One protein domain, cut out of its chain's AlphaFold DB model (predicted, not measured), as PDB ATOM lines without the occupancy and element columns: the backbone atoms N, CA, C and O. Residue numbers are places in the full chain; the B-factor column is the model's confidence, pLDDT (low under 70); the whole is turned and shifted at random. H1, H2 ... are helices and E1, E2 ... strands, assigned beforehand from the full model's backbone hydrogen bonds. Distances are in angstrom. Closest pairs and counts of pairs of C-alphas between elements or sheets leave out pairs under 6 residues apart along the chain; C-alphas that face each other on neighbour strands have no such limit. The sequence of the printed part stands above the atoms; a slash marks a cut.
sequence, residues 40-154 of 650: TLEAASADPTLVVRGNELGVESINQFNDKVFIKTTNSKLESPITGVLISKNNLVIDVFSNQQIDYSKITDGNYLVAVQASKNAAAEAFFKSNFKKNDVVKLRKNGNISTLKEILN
ATOM      1  N   THR A  40      15.450   2.813  18.288       91.69
ATOM      2  CA  THR A  40      14.966   4.202  18.331       91.69
ATOM      3  C   THR A  40      13.671   4.384  17.537       91.69
ATOM      4  O   THR A  40      13.377   3.634  16.602       91.69
ATOM      5  N   LEU A  41      12.886   5.388  17.932       93.50
ATOM      6  CA  LEU A  41      11.733   5.902  17.200       93.50
ATOM      7  C   LEU A  41      12.141   7.204  16.499       93.50
ATOM      8  O   LEU A  41      12.447   8.181  17.179       93.50
ATOM      9  N   GLU A  42      12.146   7.224  15.169       93.62
ATOM     10  CA  GLU A  42      12.396   8.424  14.362       93.62
ATOM     11  C   GLU A  42      11.070   9.090  13.981       93.62
ATOM     12  O   GLU A  42      10.172   8.442  13.432       93.62
ATOM     13  N   ALA A  43      10.974  10.390  14.242       92.00
ATOM     14  CA  ALA A  43       9.901  11.243  13.755       92.00
ATOM     15  C   ALA A  43      10.019  11.539  12.247       92.00
ATOM     16  O   ALA A  43      11.036  11.254  11.611       92.00
ATOM     17  N   ALA A  44       8.996  12.170  11.669       86.50
ATOM     18  CA  ALA A  44       9.158  12.821  10.373       86.50
ATOM     19  C   ALA A  44      10.218  13.937  10.478       86.50
ATOM     20  O   ALA A  44      10.404  14.538  11.539       86.50
ATOM     21  N   SER A  45      10.927  14.233   9.383       80.06
ATOM     22  CA  SER A  45      11.773  15.431   9.366       80.06
ATOM     23  C   SER A  45      10.904  16.686   9.373       80.06
ATOM     24  O   SER A  45       9.913  16.754   8.644       80.06
ATOM     25  N   ALA A  46      11.298  17.685  10.166       69.62
ATOM     26  CA  ALA A  46      10.630  18.983  10.225       69.62
ATOM     27  C   ALA A  46      10.688  19.734   8.881       69.62
ATOM     28  O   ALA A  46       9.744  20.441   8.537       69.62
ATOM     29  N   ASP A  47      11.769  19.542   8.117       65.75
ATOM     30  CA  ASP A  47      11.878  19.938   6.714       65.75
ATOM     31  C   ASP A  47      12.733  18.898   5.962       65.75
ATOM     32  O   ASP A  47      13.969  18.943   6.036       65.75
ATOM     33  N   PRO A  48      12.112  17.950   5.230       59.94
ATOM     34  CA  PRO A  48      12.847  16.942   4.472       59.94
ATOM     35  C   PRO A  48      13.691  17.536   3.339       59.94
ATOM     36  O   PRO A  48      14.550  16.833   2.818       59.94
ATOM     37  N   THR A  49      13.484  18.804   2.955       53.34
ATOM     38  CA  THR A  49      14.287  19.489   1.930       53.34
ATOM     39  C   THR A  49      15.620  20.026   2.457       53.34
ATOM     40  O   THR A  49      16.490  20.358   1.649       53.34
ATOM     41  N   LEU A  50      15.793  20.081   3.784       59.00
ATOM     42  CA  LEU A  50      17.019  20.517   4.462       59.00
ATOM     43  C   LEU A  50      17.702  19.375   5.224       59.00
ATOM     44  O   LEU A  50      18.916  19.218   5.129       59.00
ATOM     45  N   VAL A  51      16.938  18.561   5.960       66.81
ATOM     46  CA  VAL A  51      17.460  17.453   6.780       66.81
ATOM     47  C   VAL A  51      16.626  16.207   6.511       66.81
ATOM     48  O   VAL A  51      15.410  16.232   6.654       66.81
ATOM     49  N   VAL A  52      17.245  15.087   6.136       72.69
ATOM     50  CA  VAL A  52      16.485  13.914   5.642       72.69
ATOM     51  C   VAL A  52      16.074  12.928   6.743       72.69
ATOM     52  O   VAL A  52      15.161  12.116   6.560       72.69
ATOM     53  N   ARG A  53      16.748  12.983   7.894       83.19
ATOM     54  CA  ARG A  53      16.504  12.130   9.063       83.19
ATOM     55  C   ARG A  53      15.855  12.968  10.160       83.19
ATOM     56  O   ARG A  53      16.401  14.001  10.534       83.19
ATOM     57  N   GLY A  54      14.693  12.539  10.640       84.69
ATOM     58  CA  GLY A  54      13.997  13.206  11.736       84.69
ATOM     59  C   GLY A  54      14.708  13.018  13.077       84.69
ATOM     60  O   GLY A  54      15.650  12.232  13.206       84.69
ATOM     61  N   ASN A  55      14.228  13.734  14.093       90.25
ATOM     62  CA  ASN A  55      14.694  13.546  15.464       90.25
ATOM     63  C   ASN A  55      14.369  12.123  15.952       90.25
ATOM     64  O   ASN A  55      13.366  11.533  15.544       90.25
ATOM     65  N   GLU A  56      15.199  11.584  16.849       92.75
ATOM     66  CA  GLU A  56      15.053  10.224  17.380       92.75
ATOM     67  C   GLU A  56      14.912  10.182  18.900       92.75
ATOM     68  O   GLU A  56      15.613  10.888  19.625       92.75
ATOM     69  N   LEU A  57      14.050   9.281  19.372       93.06
ATOM     70  CA  LEU A  57      13.865   8.961  20.784       93.06
ATOM     71  C   LEU A  57      14.284   7.511  21.057       93.06
ATOM     72  O   LEU A  57      13.939   6.601  20.303       93.06
ATOM     73  N   GLY A  58      15.036   7.296  22.138       89.88
ATOM     74  CA  GLY A  58      15.461   5.964  22.573       89.88
ATOM     75  C   GLY A  58      14.290   5.084  23.009       89.88
ATOM     76  O   GLY A  58      13.383   5.542  23.707       89.88
ATOM     77  N   VAL A  59      14.325   3.814  22.610       87.88
ATOM     78  CA  VAL A  59      13.412   2.772  23.090       87.88
ATOM     79  C   VAL A  59      14.146   1.920  24.120       87.88
ATOM     80  O   VAL A  59      15.180   1.334  23.821       87.88
ATOM     81  N   GLU A  60      13.582   1.838  25.322       84.25
ATOM     82  CA  GLU A  60      14.157   1.114  26.463       84.25
ATOM     83  C   GLU A  60      13.619  -0.317  26.561       84.25
ATOM     84  O   GLU A  60      14.326  -1.241  26.951       84.25
ATOM     85  N   SER A  61      12.341  -0.528  26.232       81.06
ATOM     86  CA  SER A  61      11.730  -1.859  26.286       81.06
ATOM     87  C   SER A  61      10.465  -1.959  25.439       81.06
ATOM     88  O   SER A  61       9.776  -0.969  25.192       81.06
ATOM     89  N   ILE A  62      10.144  -3.177  25.008       82.00
ATOM     90  CA  ILE A  62       8.970  -3.485  24.189       82.00
ATOM     91  C   ILE A  62       8.224  -4.636  24.856       82.00
ATOM     92  O   ILE A  62       8.827  -5.644  25.207       82.00
ATOM     93  N   ASN A  63       6.917  -4.473  25.042       78.25
ATOM     94  CA  ASN A  63       6.034  -5.480  25.615       78.25
ATOM     95  C   ASN A  63       4.942  -5.838  24.592       78.25
ATOM     96  O   ASN A  63       4.411  -4.948  23.926       78.25
ATOM     97  N   GLN A  64       4.534  -7.106  24.535       74.50
ATOM     98  CA  GLN A  64       3.386  -7.562  23.747       74.50
ATOM     99  C   GLN A  64       2.384  -8.301  24.645       74.50
ATOM    100  O   GLN A  64       2.783  -9.116  25.474       74.50
ATOM    101  N   PHE A  65       1.090  -8.011  24.498       69.75
ATOM    102  CA  PHE A  65       0.014  -8.657  25.258       69.75
ATOM    103  C   PHE A  65      -1.285  -8.688  24.446       69.75
ATOM    104  O   PHE A  65      -1.741  -7.634  24.006       69.75
ATOM    105  N   ASN A  66      -1.893  -9.869  24.271       65.81
ATOM    106  CA  ASN A  66      -3.106 -10.083  23.461       65.81
ATOM    107  C   ASN A  66      -3.051  -9.330  22.114       65.81
ATOM    108  O   ASN A  66      -3.896  -8.484  21.832       65.81
ATOM    109  N   ASP A  67      -1.977  -9.575  21.355       66.00
ATOM    110  CA  ASP A  67      -1.641  -8.961  20.057       66.00
ATOM    111  C   ASP A  67      -1.436  -7.433  20.037       66.00
ATOM    112  O   ASP A  67      -1.122  -6.853  18.998       66.00
ATOM    113  N   LYS A  68      -1.502  -6.772  21.199       79.12
ATOM    114  CA  LYS A  68      -1.201  -5.345  21.366       79.12
ATOM    115  C   LYS A  68       0.268  -5.149  21.692       79.12
ATOM    116  O   LYS A  68       0.808  -5.835  22.561       79.12
ATOM    117  N   VAL A  69       0.895  -4.183  21.029       83.50
ATOM    118  CA  VAL A  69       2.324  -3.892  21.178       83.50
ATOM    119  C   VAL A  69       2.525  -2.532  21.839       83.50
ATOM    120  O   VAL A  69       1.958  -1.524  21.414       83.50
ATOM    121  N   PHE A  70       3.357  -2.523  22.879       85.00
ATOM    122  CA  PHE A  70       3.659  -1.372  23.721       85.00
ATOM    123  C   PHE A  70       5.166  -1.130  23.749       85.00
ATOM    124  O   PHE A  70       5.921  -1.890  24.354       85.00
ATOM    125  N   ILE A  71       5.600  -0.050  23.116       84.19
ATOM    126  CA  ILE A  71       6.984   0.410  23.096       84.19
ATOM    127  C   ILE A  71       7.140   1.489  24.174       84.19
ATOM    128  O   ILE A  71       6.402   2.476  24.200       84.19
ATOM    129  N   LYS A  72       8.099   1.292  25.079       84.31
ATOM    130  CA  LYS A  72       8.395   2.189  26.200       84.31
ATOM    131  C   LYS A  72       9.726   2.895  25.989       84.31
ATOM    132  O   LYS A  72      10.730   2.270  25.651       84.31
ATOM    133  N   THR A  73       9.745   4.189  26.286       78.75
ATOM    134  CA  THR A  73      10.947   5.046  26.242       78.75
ATOM    135  C   THR A  73      11.524   5.300  27.646       78.75
ATOM    136  O   THR A  73      12.245   6.270  27.877       78.75
ATOM    137  N   THR A  74      11.144   4.449  28.606       73.88
ATOM    138  CA  THR A  74      11.620   4.376  29.994       73.88
ATOM    139  C   THR A  74      11.498   2.935  30.501       73.88
ATOM    140  O   THR A  74      10.657   2.166  30.034       73.88
ATOM    141  N   ASN A  75      12.267   2.580  31.534       69.50
ATOM    142  CA  ASN A  75      12.113   1.303  32.248       69.50
ATOM    143  C   ASN A  75      10.977   1.303  33.295       69.50
ATOM    144  O   ASN A  75      10.793   0.327  34.020       69.50
ATOM    145  N   SER A  76      10.187   2.380  33.377       68.62
ATOM    146  CA  SER A  76       9.011   2.452  34.252       68.62
ATOM    147  C   SER A  76       7.860   1.579  33.735       68.62
ATOM    148  O   SER A  76       7.771   1.253  32.547       68.62
ATOM    149  N   LYS A  77       6.919   1.235  34.622       73.25
ATOM    150  CA  LYS A  77       5.610   0.724  34.194       73.25
ATOM    151  C   LYS A  77       4.878   1.795  33.377       73.25
ATOM    152  O   LYS A  77       5.110   2.991  33.554       73.25
ATOM    153  N   LEU A  78       4.001   1.352  32.479       75.06
ATOM    154  CA  LEU A  78       3.174   2.235  31.660       75.06
ATOM    155  C   LEU A  78       1.781   2.369  32.296       75.06
ATOM    156  O   LEU A  78       0.809   1.768  31.848       75.06
ATOM    157  N   GLU A  79       1.712   3.104  33.401       82.00
ATOM    158  CA  GLU A  79       0.470   3.381  34.133       82.00
ATOM    159  C   GLU A  79      -0.123   4.720  33.674       82.00
ATOM    160  O   GLU A  79       0.618   5.652  33.367       82.00
ATOM    161  N   SER A  80      -1.453   4.835  33.615       78.19
ATOM    162  CA  SER A  80      -2.115   6.100  33.256       78.19
ATOM    163  C   SER A  80      -1.984   7.152  34.371       78.19
ATOM    164  O   SER A  80      -2.030   6.779  35.543       78.19
ATOM    165  N   PRO A  81      -1.891   8.455  34.039       89.44
ATOM    166  CA  PRO A  81      -1.909   9.038  32.691       89.44
ATOM    167  C   PRO A  81      -0.580   8.888  31.929       89.44
ATOM    168  O   PRO A  81       0.495   8.788  32.519       89.44
ATOM    169  N   ILE A  82      -0.665   8.881  30.594       90.62
ATOM    170  CA  ILE A  82       0.479   8.685  29.690       90.62
ATOM    171  C   ILE A  82       0.556   9.763  28.600       90.62
ATOM    172  O   ILE A  82      -0.442  10.397  28.254       90.62
ATOM    173  N   THR A  83       1.759   9.938  28.053       92.50
ATOM    174  CA  THR A  83       2.097  10.844  26.942       92.50
ATOM    175  C   THR A  83       2.812  10.032  25.856       92.50
ATOM    176  O   THR A  83       3.609   9.152  26.185       92.50
ATOM    177  N   GLY A  84       2.526  10.269  24.573       93.94
ATOM    178  CA  GLY A  84       2.990   9.386  23.497       93.94
ATOM    179  C   GLY A  84       2.240   9.522  22.172       93.94
ATOM    180  O   GLY A  84       1.513  10.489  21.937       93.94
ATOM    181  N   VAL A  85       2.416   8.513  21.318       94.44
ATOM    182  CA  VAL A  85       1.785   8.385  19.998       94.44
ATOM    183  C   VAL A  85       1.200   6.992  19.767       94.44
ATOM    184  O   VAL A  85       1.779   5.973  20.155       94.44
ATOM    185  N   LEU A  86       0.036   6.948  19.121       93.06
ATOM    186  CA  LEU A  86      -0.576   5.725  18.606       93.06
ATOM    187  C   LEU A  86      -0.246   5.635  17.119       93.06
ATOM    188  O   LEU A  86      -0.559   6.555  16.364       93.06
ATOM    189  N   ILE A  87       0.372   4.537  16.696       93.44
ATOM    190  CA  ILE A  87       0.888   4.370  15.339       93.44
ATOM    191  C   ILE A  87       0.183   3.193  14.666       93.44
ATOM    192  O   ILE A  87      -0.070   2.155  15.277       93.44
ATOM    193  N   SER A  88      -0.162   3.368  13.394       89.81
ATOM    194  CA  SER A  88      -0.795   2.336  12.576       89.81
ATOM    195  C   SER A  88       0.184   1.246  12.132       89.81
ATOM    196  O   SER A  88       1.393   1.470  12.066       89.81
ATOM    197  N   LYS A  89      -0.341   0.098  11.691       84.25
ATOM    198  CA  LYS A  89       0.448  -0.963  11.027       84.25
ATOM    199  C   LYS A  89       1.264  -0.505   9.803       84.25
ATOM    200  O   LYS A  89       2.200  -1.190   9.405       84.25
ATOM    201  N   ASN A  90       0.922   0.649   9.221       82.19
ATOM    202  CA  ASN A  90       1.629   1.282   8.101       82.19
ATOM    203  C   ASN A  90       2.624   2.371   8.565       82.19
ATOM    204  O   ASN A  90       3.079   3.174   7.756       82.19
ATOM    205  N   ASN A  91       2.932   2.430   9.863       89.88
ATOM    206  CA  ASN A  91       3.777   3.434  10.518       89.88
ATOM    207  C   ASN A  91       3.301   4.899  10.406       89.88
ATOM    208  O   ASN A  91       4.093   5.815  10.598       89.88
ATOM    209  N   LEU A  92       2.014   5.143  10.143       90.31
ATOM    210  CA  LEU A  92       1.419   6.487  10.221       90.31
ATOM    211  C   LEU A  92       0.901   6.773  11.632       90.31
ATOM    212  O   LEU A  92       0.210   5.918  12.198       90.31
ATOM    213  N   VAL A  93       1.164   7.967  12.169       91.69
ATOM    214  CA  VAL A  93       0.581   8.444  13.437       91.69
ATOM    215  C   VAL A  93      -0.943   8.545  13.314       91.69
ATOM    216  O   VAL A  93      -1.468   9.343  12.540       91.69
ATOM    217  N   ILE A  94      -1.665   7.761  14.112       91.38
ATOM    218  CA  ILE A  94      -3.130   7.813  14.230       91.38
ATOM    219  C   ILE A  94      -3.545   8.952  15.169       91.38
ATOM    220  O   ILE A  94      -4.512   9.667  14.887       91.38
ATOM    221  N   ASP A  95      -2.835   9.086  16.291       91.31
ATOM    222  CA  ASP A  95      -3.175   9.989  17.393       91.31
ATOM    223  C   ASP A  95      -1.918  10.387  18.189       91.31
ATOM    224  O   ASP A  95      -0.994   9.580  18.333       91.31
ATOM    225  N   VAL A  96      -1.902  11.609  18.726       91.81
ATOM    226  CA  VAL A  96      -0.824  12.157  19.573       91.81
ATOM    227  C   VAL A  96      -1.458  12.624  20.874       91.81
ATOM    228  O   VAL A  96      -2.405  13.405  20.855       91.81
ATOM    229  N   PHE A  97      -0.952  12.149  22.010       89.81
ATOM    230  CA  PHE A  97      -1.614  12.335  23.298       89.81
ATOM    231  C   PHE A  97      -0.648  12.776  24.398       89.81
ATOM    232  O   PHE A  97       0.525  12.406  24.424       89.81
ATOM    233  N   SER A  98      -1.164  13.562  25.342       91.31
ATOM    234  CA  SER A  98      -0.398  14.137  26.449       91.31
ATOM    235  C   SER A  98      -1.187  14.030  27.745       91.31
ATOM    236  O   SER A  98      -2.290  14.560  27.827       91.31
ATOM    237  N   ASN A  99      -0.586  13.417  28.767       89.50
ATOM    238  CA  ASN A  99      -1.126  13.317  30.124       89.50
ATOM    239  C   ASN A  99      -2.599  12.854  30.187       89.50
ATOM    240  O   ASN A  99      -3.408  13.423  30.918       89.50
ATOM    241  N   GLN A 100      -2.958  11.818  29.420       87.81
ATOM    242  CA  GLN A 100      -4.326  11.292  29.383       87.81
ATOM    243  C   GLN A 100      -4.382   9.768  29.533       87.81
ATOM    244  O   GLN A 100      -3.379   9.064  29.400       87.81
ATOM    245  N   GLN A 101      -5.573   9.256  29.836       84.06
ATOM    246  CA  GLN A 101      -5.866   7.826  29.805       84.06
ATOM    247  C   GLN A 101      -6.094   7.387  28.353       84.06
ATOM    248  O   GLN A 101      -6.745   8.097  27.586       84.06
ATOM    249  N   ILE A 102      -5.583   6.212  27.975       74.19
ATOM    250  CA  ILE A 102      -5.805   5.654  26.638       74.19
ATOM    251  C   ILE A 102      -6.913   4.620  26.640       74.19
ATOM    252  O   ILE A 102      -6.938   3.683  27.437       74.19
ATOM    253  N   ASP A 103      -7.780   4.764  25.646       77.81
ATOM    254  CA  ASP A 103      -8.625   3.691  25.163       77.81
ATOM    255  C   ASP A 103      -7.769   2.635  24.441       77.81
ATOM    256  O   ASP A 103      -7.476   2.724  23.246       77.81
ATOM    257  N   TYR A 104      -7.358   1.614  25.197       77.88
ATOM    258  CA  TYR A 104      -6.578   0.490  24.685       77.88
ATOM    259  C   TYR A 104      -7.323  -0.333  23.622       77.88
ATOM    260  O   TYR A 104      -6.700  -1.206  23.013       77.88
ATOM    261  N   SER A 105      -8.622  -0.110  23.373       79.31
ATOM    262  CA  SER A 105      -9.337  -0.765  22.268       79.31
ATOM    263  C   SER A 105      -8.844  -0.300  20.894       79.31
ATOM    264  O   SER A 105      -8.902  -1.084  19.957       79.31
ATOM    265  N   LYS A 106      -8.253   0.902  20.787       78.56
ATOM    266  CA  LYS A 106      -7.683   1.454  19.539       78.56
ATOM    267  C   LYS A 106      -6.374   0.788  19.083       78.56
ATOM    268  O   LYS A 106      -5.914   1.025  17.965       78.56
ATOM    269  N   ILE A 107      -5.753  -0.025  19.942       83.69
ATOM    270  CA  ILE A 107      -4.572  -0.824  19.598       83.69
ATOM    271  C   ILE A 107      -5.080  -2.168  19.055       83.69
ATOM    272  O   ILE A 107      -5.430  -3.064  19.822       83.69
ATOM    273  N   THR A 108      -5.170  -2.258  17.729       76.12
ATOM    274  CA  THR A 108      -5.744  -3.366  16.942       76.12
ATOM    275  C   THR A 108      -4.808  -3.751  15.797       76.12
ATOM    276  O   THR A 108      -4.114  -2.869  15.300       76.12
ATOM    277  N   ASP A 109      -4.850  -4.995  15.307       69.56
ATOM    278  CA  ASP A 109      -4.312  -5.433  14.000       69.56
ATOM    279  C   ASP A 109      -3.031  -4.722  13.517       69.56
ATOM    280  O   ASP A 109      -3.012  -4.015  12.507       69.56
ATOM    281  N   GLY A 110      -1.935  -4.910  14.256       74.38
ATOM    282  CA  GLY A 110      -0.610  -4.386  13.903       74.38
ATOM    283  C   GLY A 110      -0.377  -2.904  14.221       74.38
ATOM    284  O   GLY A 110       0.743  -2.426  14.042       74.38
ATOM    285  N   ASN A 111      -1.381  -2.177  14.720       88.88
ATOM    286  CA  ASN A 111      -1.170  -0.876  15.352       88.88
ATOM    287  C   ASN A 111      -0.404  -1.058  16.673       88.88
ATOM    288  O   ASN A 111      -0.582  -2.053  17.380       88.88
ATOM    289  N   TYR A 112       0.414  -0.076  17.036       90.69
ATOM    290  CA  TYR A 112       1.261  -0.125  18.224       90.69
ATOM    291  C   TYR A 112       1.312   1.221  18.943       90.69
ATOM    292  O   TYR A 112       1.142   2.287  18.348       90.69
ATOM    293  N   LEU A 113       1.528   1.160  20.253       91.62
ATOM    294  CA  LEU A 113       1.644   2.331  21.111       91.62
ATOM    295  C   LEU A 113       3.114   2.612  21.407       91.62
ATOM    296  O   LEU A 113       3.825   1.699  21.825       91.62
ATOM    297  N   VAL A 114       3.549   3.866  21.278       92.56
ATOM    298  CA  VAL A 114       4.844   4.315  21.809       92.56
ATOM    299  C   VAL A 114       4.596   5.419  22.817       92.56
ATOM    300  O   VAL A 114       4.019   6.449  22.475       92.56
ATOM    301  N   ALA A 115       4.957   5.186  24.076       92.50
ATOM    302  CA  ALA A 115       4.537   6.061  25.162       92.50
ATOM    303  C   ALA A 115       5.481   6.044  26.367       92.50
ATOM    304  O   ALA A 115       6.314   5.153  26.549       92.50
ATOM    305  N   VAL A 116       5.264   7.031  27.233       90.62
ATOM    306  CA  VAL A 116       5.854   7.146  28.562       90.62
ATOM    307  C   VAL A 116       4.770   7.459  29.598       90.62
ATOM    308  O   VAL A 116       3.774   8.119  29.290       90.62
ATOM    309  N   GLN A 117       4.956   6.991  30.835       88.50
ATOM    310  CA  GLN A 117       4.146   7.442  31.969       88.50
ATOM    311  C   GLN A 117       4.397   8.933  32.222       88.50
ATOM    312  O   GLN A 117       5.550   9.371  32.258       88.50
ATOM    313  N   ALA A 118       3.324   9.706  32.408       85.25
ATOM    314  CA  ALA A 118       3.432  11.139  32.650       85.25
ATOM    315  C   ALA A 118       4.314  11.435  33.878       85.25
ATOM    316  O   ALA A 118       4.314  10.697  34.870       85.25
ATOM    317  N   SER A 119       5.102  12.502  33.789       85.94
ATOM    318  CA  SER A 119       6.090  12.933  34.781       85.94
ATOM    319  C   SER A 119       7.235  11.942  35.054       85.94
ATOM    320  O   SER A 119       7.988  12.147  36.005       85.94
ATOM    321  N   LYS A 120       7.420  10.876  34.251       88.31
ATOM    322  CA  LYS A 120       8.559   9.937  34.401       88.31
ATOM    323  C   LYS A 120       9.752  10.221  33.490       88.31
ATOM    324  O   LYS A 120      10.857   9.811  33.827       88.31
ATOM    325  N   ASN A 121       9.562  10.911  32.364       87.81
ATOM    326  CA  ASN A 121      10.662  11.389  31.518       87.81
ATOM    327  C   ASN A 121      10.209  12.617  30.716       87.81
ATOM    328  O   ASN A 121       9.607  12.495  29.649       87.81
ATOM    329  N   ALA A 122      10.536  13.805  31.228       89.88
ATOM    330  CA  ALA A 122      10.168  15.077  30.611       89.88
ATOM    331  C   ALA A 122      10.731  15.248  29.187       89.88
ATOM    332  O   ALA A 122      10.077  15.870  28.353       89.88
ATOM    333  N   ALA A 123      11.898  14.667  28.879       90.25
ATOM    334  CA  ALA A 123      12.487  14.733  27.541       90.25
ATOM    335  C   ALA A 123      11.688  13.898  26.527       90.25
ATOM    336  O   ALA A 123      11.391  14.386  25.440       90.25
ATOM    337  N   ALA A 124      11.264  12.684  26.898       90.50
ATOM    338  CA  ALA A 124      10.372  11.871  26.068       90.50
ATOM    339  C   ALA A 124       9.004  12.548  25.874       90.50
ATOM    340  O   ALA A 124       8.481  12.589  24.764       90.50
ATOM    341  N   GLU A 125       8.439  13.148  26.925       92.44
ATOM    342  CA  GLU A 125       7.179  13.890  26.815       92.44
ATOM    343  C   GLU A 125       7.271  15.118  25.907       92.44
ATOM    344  O   GLU A 125       6.373  15.344  25.096       92.44
ATOM    345  N   ALA A 126       8.344  15.905  26.027       91.81
ATOM    346  CA  ALA A 126       8.611  17.027  25.136       91.81
ATOM    347  C   ALA A 126       8.834  16.547  23.694       91.81
ATOM    348  O   ALA A 126       8.333  17.161  22.756       91.81
ATOM    349  N   PHE A 127       9.520  15.414  23.511       93.50
ATOM    350  CA  PHE A 127       9.729  14.812  22.199       93.50
ATOM    351  C   PHE A 127       8.399  14.460  21.523       93.50
ATOM    352  O   PHE A 127       8.170  14.894  20.394       93.50
ATOM    353  N   PHE A 128       7.502  13.741  22.208       93.50
ATOM    354  CA  PHE A 128       6.207  13.352  21.638       93.50
ATOM    355  C   PHE A 128       5.341  14.559  21.251       93.50
ATOM    356  O   PHE A 128       4.717  14.542  20.195       93.50
ATOM    357  N   LYS A 129       5.338  15.618  22.074       89.38
ATOM    358  CA  LYS A 129       4.549  16.842  21.840       89.38
ATOM    359  C   LYS A 129       5.077  17.688  20.677       89.38
ATOM    360  O   LYS A 129       4.287  18.356  20.019       89.38
ATOM    361  N   SER A 130       6.388  17.671  20.436       88.75
ATOM    362  CA  SER A 130       7.041  18.576  19.477       88.75
ATOM    363  C   SER A 130       7.340  17.950  18.112       88.75
ATOM    364  O   SER A 130       7.532  18.690  17.152       88.75
ATOM    365  N   ASN A 131       7.411  16.616  18.010       91.75
ATOM    366  CA  ASN A 131       7.921  15.928  16.812       91.75
ATOM    367  C   ASN A 131       6.880  15.083  16.060       91.75
ATOM    368  O   ASN A 131       7.225  14.508  15.033       91.75
ATOM    369  N   PHE A 132       5.634  14.991  16.536       92.00
ATOM    370  CA  PHE A 132       4.591  14.215  15.862       92.00
ATOM    371  C   PHE A 132       3.292  14.991  15.690       92.00
ATOM    372  O   PHE A 132       2.821  15.690  16.588       92.00
ATOM    373  N   LYS A 133       2.677  14.782  14.532       88.88
ATOM    374  CA  LYS A 133       1.339  15.207  14.137       88.88
ATOM    375  C   LYS A 133       0.607  14.008  13.541       88.88
ATOM    376  O   LYS A 133       1.207  13.009  13.145       88.88
ATOM    377  N   LYS A 134      -0.718  14.094  13.474       87.00
ATOM    378  CA  LYS A 134      -1.541  13.052  12.852       87.00
ATOM    379  C   LYS A 134      -1.178  12.885  11.372       87.00
ATOM    380  O   LYS A 134      -1.047  13.876  10.660       87.00
ATOM    381  N   ASN A 135      -1.091  11.634  10.927       82.31
ATOM    382  CA  ASN A 135      -0.613  11.176   9.618       82.31
ATOM    383  C   ASN A 135       0.899  11.321   9.354       82.31
ATOM    384  O   ASN A 135       1.330  10.961   8.259       82.31
ATOM    385  N   ASP A 136       1.718  11.760  10.317       86.94
ATOM    386  CA  ASP A 136       3.177  11.733  10.141       86.94
ATOM    387  C   ASP A 136       3.676  10.294   9.932       86.94
ATOM    388  O   ASP A 136       3.210   9.352  10.584       86.94
ATOM    389  N   VAL A 137       4.656  10.130   9.041       87.69
ATOM    390  CA  VAL A 137       5.359   8.857   8.836       87.69
ATOM    391  C   VAL A 137       6.412   8.693   9.927       87.69
ATOM    392  O   VAL A 137       7.371   9.461  10.003       87.69
ATOM    393  N   VAL A 138       6.258   7.651  10.735       91.31
ATOM    394  CA  VAL A 138       7.205   7.253  11.778       91.31
ATOM    395  C   VAL A 138       8.122   6.155  11.241       91.31
ATOM    396  O   VAL A 138       7.722   5.361  10.388       91.31
ATOM    397  N   LYS A 139       9.356   6.058  11.739       92.06
ATOM    398  CA  LYS A 139      10.218   4.895  11.469       92.06
ATOM    399  C   LYS A 139      10.699   4.305  12.787       92.06
ATOM    400  O   LYS A 139      11.200   5.021  13.649       92.06
ATOM    401  N   LEU A 140      10.595   2.989  12.923       90.81
ATOM    402  CA  LEU A 140      11.359   2.259  13.928       90.81
ATOM    403  C   LEU A 140      12.743   1.967  13.354       90.81
ATOM    404  O   LEU A 140      12.871   1.592  12.184       90.81
ATOM    405  N   ARG A 141      13.783   2.137  14.168       90.50
ATOM    406  CA  ARG A 141      15.155   1.802  13.793       90.50
ATOM    407  C   ARG A 141      15.757   0.795  14.754       90.50
ATOM    408  O   ARG A 141      15.578   0.901  15.961       90.50
ATOM    409  N   LYS A 142      16.527  -0.140  14.200       88.62
ATOM    410  CA  LYS A 142      17.341  -1.122  14.915       88.62
ATOM    411  C   LYS A 142      18.799  -0.953  14.497       88.62
ATOM    412  O   LYS A 142      19.128  -1.044  13.314       88.62
ATOM    413  N   ASN A 143      19.674  -0.662  15.457       84.56
ATOM    414  CA  ASN A 143      21.093  -0.353  15.240       84.56
ATOM    415  C   ASN A 143      21.296   0.717  14.148       84.56
ATOM    416  O   ASN A 143      22.144   0.590  13.269       84.56
ATOM    417  N   GLY A 144      20.449   1.751  14.171       82.94
ATOM    418  CA  GLY A 144      20.453   2.855  13.210       82.94
ATOM    419  C   GLY A 144      19.790   2.572  11.856       82.94
ATOM    420  O   GLY A 144      19.511   3.531  11.145       82.94
ATOM    421  N   ASN A 145      19.477   1.323  11.503       85.25
ATOM    422  CA  ASN A 145      18.788   0.967  10.254       85.25
ATOM    423  C   ASN A 145      17.268   0.968  10.443       85.25
ATOM    424  O   ASN A 145      16.795   0.520  11.483       85.25
ATOM    425  N   ILE A 146      16.496   1.413   9.445       87.50
ATOM    426  CA  ILE A 146      15.025   1.291   9.461       87.50
ATOM    427  C   ILE A 146      14.645  -0.197   9.507       87.50
ATOM    428  O   ILE A 146      15.199  -0.992   8.751       87.50
ATOM    429  N   SER A 147      13.713  -0.559  10.389       84.00
ATOM    430  CA  SER A 147      13.288  -1.940  10.645       84.00
ATOM    431  C   SER A 147      11.775  -2.004  10.881       84.00
ATOM    432  O   SER A 147      11.169  -1.033  11.342       84.00
ATOM    433  N   THR A 148      11.135  -3.124  10.540       81.44
ATOM    434  CA  THR A 148       9.695  -3.308  10.787       81.44
ATOM    435  C   THR A 148       9.410  -3.712  12.235       81.44
ATOM    436  O   THR A 148      10.243  -4.305  12.922       81.44
ATOM    437  N   LEU A 149       8.184  -3.463  12.707       81.19
ATOM    438  CA  LEU A 149       7.754  -3.920  14.034       81.19
ATOM    439  C   LEU A 149       7.878  -5.451  14.186       81.19
ATOM    440  O   LEU A 149       8.251  -5.938  15.250       81.19
ATOM    441  N   LYS A 150       7.620  -6.212  13.111       76.00
ATOM    442  CA  LYS A 150       7.726  -7.680  13.090       76.00
ATOM    443  C   LYS A 150       9.169  -8.162  13.285       76.00
ATOM    444  O   LYS A 150       9.385  -9.095  14.055       76.00
ATOM    445  N   GLU A 151      10.140  -7.525  12.626       75.94
ATOM    446  CA  GLU A 151      11.576  -7.806  12.808       75.94
ATOM    447  C   GLU A 151      12.047  -7.505  14.232       75.94
ATOM    448  O   GLU A 151      12.839  -8.254  14.800       75.94
ATOM    449  N   ILE A 152      11.554  -6.411  14.815       78.56
ATOM    450  CA  ILE A 152      11.900  -5.995  16.175       78.56
ATOM    451  C   ILE A 152      11.338  -6.968  17.223       78.56
ATOM    452  O   ILE A 152      12.027  -7.281  18.192       78.56
ATOM    453  N   LEU A 153      10.118  -7.473  17.021       75.62
ATOM    454  CA  LEU A 153       9.442  -8.378  17.957       75.62
ATOM    455  C   LEU A 153       9.893  -9.847  17.879       75.62
ATOM    456  O   LEU A 153       9.529 -10.618  18.763       75.62
ATOM    457  N   ASN A 154      10.651 -10.261  16.850       65.00
ATOM    458  CA  ASN A 154      11.072 -11.661  16.643       65.00
ATOM    459  C   ASN A 154       9.909 -12.681  16.774       65.00
ATOM    460  O   ASN A 154      10.066 -13.738  17.389       65.00
TER     461      ASN A 154
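This is residues 40 to 154 of the 650 residues of the protein "Uncharacterized protein DUF4985" of Flavobacterium sp. 245 (UniProt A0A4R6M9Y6). A twisted five-strand sheet, E3 E4 E7 E5 E6, makes a wall with helix H1 packed on one face, and a small twisted sheet of short strands, E2 E1 E8 E9, stands on the same side of that wall as H1. The two sheets are joined where E2 runs on into E3, the short helix H2 sits by E8 and E3, and residues 46 to 51 loop outward from the small sheet. The printed part has 115 residues with two named helices and nine named strands, in the order E1 E2 E3 E4 E5 E6 E7 H1 E8 E9 H2. The larger sheet is mixed, with only E4 and E7 parallel, the smaller is antiparallel throughout, and the class is mixed, helices and strands. The whole is compact and rounded, with a radius of gyration of the C-alphas of 13.1 A and spans of 38 by 30 by 24 A.

E1, residues 40 to 42, begins at C-alpha 40 at (14.966, 4.202, 18.331) and is 6.3 A long from first to last C-alpha. E2, residues 56 to 59, is 9.5 A long. E3, residues 61 to 65, is 13.6 A long, and E4, residues 68 to 72, is 13.1 A long. E5, residues 82 to 87, is 15.0 A long. E6, residues 93 to 100, is the longest strand by residues and measures 16.9 A. E7, residues 112 to 117, is 16.0 A long. H1, residues 122 to 131, runs 14.0 A from C-alpha 122 at (10.168, 15.077, 30.611). E8, residues 139 to 142, is 9.9 A long, and E9, residues 145 to 147, is 6.2 A long. H2, residues 149 to 153, is 6.2 A long and ends at C-alpha 153 at (9.442, -8.378, 17.957).

The larger sheet runs E3 E4 E7 E5 E6, with E3 and E6 as edge strands, and it is twisted. E3 and E4 form an antiparallel hairpin, with N 63 and O 70 2.9 A apart. E4 and E7 are parallel at 41 degrees, with N 71 and O 113 2.8 A apart. E7 and E5 are antiparallel, with N 85 and O 114 2.9 A apart. E5 and E6 form an antiparallel hairpin, with N 84 and O 97 2.9 A apart. H1 is on this sheet at a height over the sheet of 8.8 A, and the two make two layers, a helix on one face of a sheet. It lies over E5 and only just over E7, where 3 of its C-alphas fall, and runs slantwise to the strands at 37 degrees to E5 on the local plane. The closest C-alphas of H1 and E5 are those of Phe 128 and Gly 84, 5.4 A apart. In the smaller sheet E1 and E2 form a hairpin, with N 41 and O 57 2.9 A apart. E1 and E8 are antiparallel, with N 42 and O 139 2.8 A apart. E8 and E9 form a hairpin, with N 142 and O 145 2.8 A apart. H1 is on this sheet too, and its closest C-alpha to E2 is that of Ala 124, 7.0 A from Leu 57. H2 only grazes each sheet; its closest C-alpha to E8 is that of Leu 149, 7.2 A from Leu 140. H1 and H2 are apart. Every O i to N i+4 pair in H1 and H2 is within hydrogen-bond range.

The C-alphas of Leu 50 and Asn 66, the two farthest apart, are 41.3 A apart. The printed part has no cut. The links E1 to E2 and E6 to E7 are long, with 13 and 11 residues. The mean pLDDT of the printed part is 83.8, and residues 46 to 51, 65 to 67, 75 to 76, 109 and 154 are under 70.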